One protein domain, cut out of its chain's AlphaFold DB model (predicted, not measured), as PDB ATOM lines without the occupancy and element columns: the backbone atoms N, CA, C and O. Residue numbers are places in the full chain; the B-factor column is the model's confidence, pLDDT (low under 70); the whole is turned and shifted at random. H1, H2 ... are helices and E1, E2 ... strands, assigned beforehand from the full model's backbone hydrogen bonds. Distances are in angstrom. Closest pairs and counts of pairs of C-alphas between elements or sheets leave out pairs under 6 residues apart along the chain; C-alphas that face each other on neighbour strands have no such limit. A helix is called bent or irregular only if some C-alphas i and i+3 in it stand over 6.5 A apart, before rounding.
ATOM      1  N   ILE A 102     105.415 152.195 115.530       50.22
ATOM      2  CA  ILE A 102     105.850 152.116 114.119       50.22
ATOM      3  C   ILE A 102     106.419 153.461 113.647       50.22
ATOM      4  O   ILE A 102     107.452 153.485 112.978       50.22
ATOM      5  N   SER A 103     105.785 154.574 114.030       53.34
ATOM      6  CA  SER A 103     106.257 155.920 113.678       53.34
ATOM      7  C   SER A 103     107.531 156.292 114.453       53.34
ATOM      8  O   SER A 103     108.503 156.756 113.860       53.34
ATOM      9  N   VAL A 104     107.585 155.974 115.754       58.72
ATOM     10  CA  VAL A 104     108.772 156.164 116.607       58.72
ATOM     11  C   VAL A 104     109.927 155.287 116.137       58.72
ATOM     12  O   VAL A 104     111.013 155.811 115.929       58.72
ATOM     13  N   ARG A 105     109.711 153.994 115.859       64.06
ATOM     14  CA  ARG A 105     110.780 153.115 115.353       64.06
ATOM     15  C   ARG A 105     111.327 153.587 114.008       64.06
ATOM     16  O   ARG A 105     112.527 153.472 113.773       64.06
ATOM     17  N   LYS A 106     110.476 154.122 113.124       65.25
ATOM     18  CA  LYS A 106     110.921 154.718 111.856       65.25
ATOM     19  C   LYS A 106     111.787 155.957 112.106       65.25
ATOM     20  O   LYS A 106     112.870 156.050 111.541       65.25
ATOM     21  N   MET A 107     111.354 156.851 112.995       68.94
ATOM     22  CA  MET A 107     112.111 158.048 113.371       68.94
ATOM     23  C   MET A 107     113.441 157.707 114.065       68.94
ATOM     24  O   MET A 107     114.467 158.309 113.759       68.94
ATOM     25  N   GLU A 108     113.452 156.722 114.965       75.75
ATOM     26  CA  GLU A 108     114.658 156.209 115.626       75.75
ATOM     27  C   GLU A 108     115.630 155.591 114.622       75.75
ATOM     28  O   GLU A 108     116.829 155.855 114.699       75.75
ATOM     29  N   LEU A 109     115.125 154.819 113.654       86.94
ATOM     30  CA  LEU A 109     115.940 154.237 112.593       86.94
ATOM     31  C   LEU A 109     116.535 155.324 111.690       86.94
ATOM     32  O   LEU A 109     117.726 155.282 111.411       86.94
ATOM     33  N   GLU A 110     115.754 156.322 111.274       86.12
ATOM     34  CA  GLU A 110     116.244 157.439 110.452       86.12
ATOM     35  C   GLU A 110     117.312 158.268 111.182       86.12
ATOM     36  O   GLU A 110     118.360 158.580 110.607       86.12
ATOM     37  N   ASN A 111     117.097 158.572 112.466       84.75
ATOM     38  CA  ASN A 111     118.096 159.250 113.296       84.75
ATOM     39  C   ASN A 111     119.343 158.382 113.507       84.75
ATOM     40  O   ASN A 111     120.465 158.891 113.480       84.75
ATOM     41  N   GLY A 112     119.148 157.080 113.718       92.81
ATOM     42  CA  GLY A 112     120.215 156.096 113.855       92.81
ATOM     43  C   GLY A 112     121.070 156.008 112.596       92.81
ATOM     44  O   GLY A 112     122.287 156.103 112.693       92.81
ATOM     45  N   LEU A 113     120.450 155.921 111.417       94.00
ATOM     46  CA  LEU A 113     121.141 155.870 110.125       94.00
ATOM     47  C   LEU A 113     121.896 157.173 109.827       94.00
ATOM     48  O   LEU A 113     123.032 157.118 109.359       94.00
ATOM     49  N   ARG A 114     121.319 158.342 110.143       88.75
ATOM     50  CA  ARG A 114     121.999 159.641 109.975       88.75
ATOM     51  C   ARG A 114     123.238 159.750 110.867       88.75
ATOM     52  O   ARG A 114     124.308 160.103 110.379       88.75
ATOM     53  N   LYS A 115     123.116 159.374 112.144       89.94
ATOM     54  CA  LYS A 115     124.252 159.320 113.081       89.94
ATOM     55  C   LYS A 115     125.286 158.278 112.667       89.94
ATOM     56  O   LYS A 115     126.476 158.536 112.786       89.94
ATOM     57  N   ALA A 116     124.850 157.115 112.189       93.31
ATOM     58  CA  ALA A 116     125.738 156.065 111.707       93.31
ATOM     59  C   ALA A 116     126.552 156.530 110.494       93.31
ATOM     60  O   ALA A 116     127.729 156.193 110.392       93.31
ATOM     61  N   LEU A 117     125.964 157.352 109.620       91.56
ATOM     62  CA  LEU A 117     126.674 157.962 108.498       91.56
ATOM     63  C   LEU A 117     127.730 158.969 108.975       91.56
ATOM     64  O   LEU A 117     128.887 158.863 108.582       91.56
ATOM     65  N   GLU A 118     127.356 159.899 109.860       91.62
ATOM     66  CA  GLU A 118     128.281 160.897 110.431       91.62
ATOM     67  C   GLU A 118     129.434 160.239 111.210       91.62
ATOM     68  O   GLU A 118     130.592 160.645 111.103       91.62
ATOM     69  N   ASN A 119     129.133 159.170 111.948       96.00
ATOM     70  CA  ASN A 119     130.094 158.443 112.777       96.00
ATOM     71  C   ASN A 119     130.803 157.294 112.042       96.00
ATOM     72  O   ASN A 119     131.503 156.520 112.691       96.00
ATOM     73  N   HIS A 120     130.638 157.165 110.719       93.06
ATOM     74  CA  HIS A 120     131.317 156.154 109.894       93.06
ATOM     75  C   HIS A 120     131.092 154.706 110.377       93.06
ATOM     76  O   HIS A 120     132.010 153.890 110.417       93.06
ATOM     77  N   GLN A 121     129.856 154.386 110.763       95.94
ATOM     78  CA  GLN A 121     129.474 153.090 111.341       95.94
ATOM     79  C   GLN A 121     128.963 152.078 110.303       95.94
ATOM     80  O   GLN A 121     128.601 150.961 110.666       95.94
ATOM     81  N   PHE A 122     128.917 152.447 109.021       94.06
ATOM     82  CA  PHE A 122     128.611 151.512 107.940       94.06
ATOM     83  C   PHE A 122     129.861 150.733 107.533       94.06
ATOM     84  O   PHE A 122     130.944 151.302 107.406       94.06
ATOM     85  N   ILE A 123     129.690 149.436 107.285       93.38
ATOM     86  CA  ILE A 123     130.729 148.563 106.742       93.38
ATOM     87  C   ILE A 123     130.252 147.955 105.431       93.38
ATOM     88  O   ILE A 123     129.067 147.672 105.262       93.38
ATOM     89  N   LEU A 124     131.191 147.770 104.509       93.75
ATOM     90  CA  LEU A 124     130.934 147.144 103.223       93.75
ATOM     91  C   LEU A 124     131.207 145.647 103.353       93.75
ATOM     92  O   LEU A 124     132.300 145.239 103.757       93.75
ATOM     93  N   HIS A 125     130.199 144.839 103.052       93.94
ATOM     94  CA  HIS A 125     130.345 143.394 102.966       93.94
ATOM     95  C   HIS A 125     130.516 143.011 101.505       93.94
ATOM     96  O   HIS A 125     129.994 143.677 100.631       93.94
ATOM     97  N   TYR A 126     131.251 141.939 101.246       93.88
ATOM     98  CA  TYR A 126     131.538 141.512  99.886       93.88
ATOM     99  C   TYR A 126     131.081 140.076  99.695       93.88
ATOM    100  O   TYR A 126     131.524 139.179 100.421       93.88
ATOM    101  N   GLN A 127     130.213 139.857  98.712       95.38
ATOM    102  CA  GLN A 127     129.728 138.535  98.347       95.38
ATOM    103  C   GLN A 127     130.305 138.113  96.987       95.38
ATOM    104  O   GLN A 127     130.099 138.810  95.993       95.38
ATOM    105  N   PRO A 128     131.033 136.981  96.904       93.56
ATOM    106  CA  PRO A 128     131.593 136.505  95.644       93.56
ATOM    107  C   PRO A 128     130.496 135.983  94.712       93.56
ATOM    108  O   PRO A 128     129.592 135.260  95.135       93.56
ATOM    109  N   GLN A 129     130.625 136.293  93.427       95.81
ATOM    110  CA  GLN A 129     129.767 135.780  92.363       95.81
ATOM    111  C   GLN A 129     130.561 134.769  91.524       95.81
ATOM    112  O   GLN A 129     131.654 135.075  91.039       95.81
ATOM    113  N   LEU A 130     130.019 133.556  91.370       95.69
ATOM    114  CA  LEU A 130     130.647 132.453  90.636       95.69
ATOM    115  C   LEU A 130     129.932 132.205  89.307       95.69
ATOM    116  O   LEU A 130     128.702 132.191  89.238       95.69
ATOM    117  N   SER A 131     130.705 131.942  88.260       93.38
ATOM    118  CA  SER A 131     130.180 131.417  87.003       93.38
ATOM    119  C   SER A 131     129.706 129.981  87.202       93.38
ATOM    120  O   SER A 131     130.479 129.122  87.617       93.38
ATOM    121  N   LEU A 132     128.451 129.683  86.864       92.00
ATOM    122  CA  LEU A 132     127.923 128.316  86.970       92.00
ATOM    123  C   LEU A 132     128.496 127.370  85.907       92.00
ATOM    124  O   LEU A 132     128.497 126.160  86.107       92.00
ATOM    125  N   SER A 133     128.965 127.906  84.778       93.69
ATOM    126  CA  SER A 133     129.526 127.105  83.685       93.69
ATOM    127  C   SER A 133     130.992 126.744  83.907       93.69
ATOM    128  O   SER A 133     131.417 125.680  83.465       93.69
ATOM    129  N   THR A 134     131.758 127.604  84.584       90.94
ATOM    130  CA  THR A 134     133.206 127.410  84.793       90.94
ATOM    131  C   THR A 134     133.593 127.198  86.255       90.94
ATOM    132  O   THR A 134     134.678 126.697  86.525       90.94
ATOM    133  N   GLY A 135     132.724 127.549  87.209       90.19
ATOM    134  CA  GLY A 135     133.012 127.514  88.648       90.19
ATOM    135  C   GLY A 135     133.943 128.631  89.130       90.19
ATOM    136  O   GLY A 135     134.275 128.682  90.311       90.19
ATOM    137  N   GLU A 136     134.372 129.522  88.236       93.69
ATOM    138  CA  GLU A 136     135.339 130.576  88.539       93.69
ATOM    139  C   GLU A 136     134.668 131.822  89.123       93.69
ATOM    140  O   GLU A 136     133.505 132.122  88.841       93.69
ATOM    141  N   LEU A 137     135.429 132.575  89.924       92.81
ATOM    142  CA  LEU A 137     135.021 133.883  90.425       92.81
ATOM    143  C   LEU A 137     134.916 134.872  89.262       92.81
ATOM    144  O   LEU A 137     135.912 135.162  88.602       92.81
ATOM    145  N   VAL A 138     133.722 135.418  89.042       94.56
ATOM    146  CA  VAL A 138     133.457 136.385  87.962       94.56
ATOM    147  C   VAL A 138     133.166 137.792  88.463       94.56
ATOM    148  O   VAL A 138     133.204 138.739  87.682       94.56
ATOM    149  N   GLY A 139     132.903 137.953  89.757       93.31
ATOM    150  CA  GLY A 139     132.609 139.255  90.330       93.31
ATOM    151  C   GLY A 139     132.472 139.213  91.840       93.31
ATOM    152  O   GLY A 139     132.544 138.156  92.471       93.31
ATOM    153  N   ILE A 140     132.280 140.395  92.410       92.50
ATOM    154  CA  ILE A 140     131.990 140.588  93.822       92.50
ATOM    155  C   ILE A 140     130.886 141.642  93.905       92.50
ATOM    156  O   ILE A 140     131.019 142.715  93.316       92.50
ATOM    157  N   GLU A 141     129.812 141.327  94.622       90.56
ATOM    158  CA  GLU A 141     128.787 142.291  95.012       90.56
ATOM    159  C   GLU A 141     129.200 142.931  96.333       90.56
ATOM    160  O   GLU A 141     129.600 142.226  97.264       90.56
ATOM    161  N   ALA A 142     129.173 144.258  96.359       80.69
ATOM    162  CA  ALA A 142     129.521 145.086  97.503       80.69
ATOM    163  C   ALA A 142     128.252 145.697  98.103       80.69
ATOM    164  O   ALA A 142     127.416 146.165  97.295       80.69
TER     165      ALA A 142
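Overview. This is residues 102 to 142 of the 142 residues of the protein "Diguanylate cyclase (GGDEF)-like protein" of Neobacillus bataviensis (UniProt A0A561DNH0). A long helix, H1, and a small two-stranded hairpin, E1 with E2, sit at opposite ends of an open L-shaped model, joined by the drawn-out link of residues 119 to 126. The helix is one limb of the L and the link with the hairpin is the other; residues 102 to 112 and 114 to 120 stick out with nothing packed on them, and there is no shared core. The printed part has 41 residues, with one named helix and then two named strands along the chain; the sheet has the order E1, E2 and is antiparallel, and the class is mixed, helices and strands. The whole is extended, with a radius of gyration of the C-alphas of 17.4 A, and the C-alphas span 49 by 24 by 7 A.

Along the chain. The printed part begins with H1, residues 102 to 118, which is 24.4 A long from first to last C-alpha. C-alpha 102 is at (105.850, 152.116, 114.119) and C-alpha 118 at (128.281, 160.897, 110.431). H1 is not bent. After a short link of 8 residues comes E1, residues 127 to 130, 9.9 A long, with C-alpha 127 at (129.728, 138.535, 98.347). After a short link of 6 residues comes E2, residues 137 to 141, 11.4 A long, with C-alpha 141 at (128.787, 142.291, 95.012).

Arrangement. In H1 every O i to N i+4 pair is within hydrogen-bond range. H1 and E2 are apart. Residues 102 to 112, which belong to H1, stand free, and so do residues 114 to 120, of which 114 to 118 belong to H1. E1 and E2 form a hairpin of antiparallel neighbour strands, with an angle of 150 degrees between their directions. Among the C-alphas that face each other are those of Pro 128 and Ile 140, 4.5 A apart, and those of Leu 130 and Leu 137, 4.6 A apart. Across the pair, N of Gln 127 and O of Glu 141 are within hydrogen-bond range at 2.8 A, as are N of Gln 129 and O of Gly 139 at 2.8 A.

Size, cuts and confidence. The two C-alphas farthest apart are those of Val 104 and Thr 134, at 49.4 A. The first and last printed C-alphas, those of Ile 102 and Ala 142, are 29.8 A apart, and Ala 142 is the chain's last residue. The printed part has no cut, and neither of its two links is long. The mean pLDDT of the printed part is 87.0; residues 102 to 107, which belong to H1, are under 70, and the mean is 79 for H1, 95 for E1 and 93 for E2.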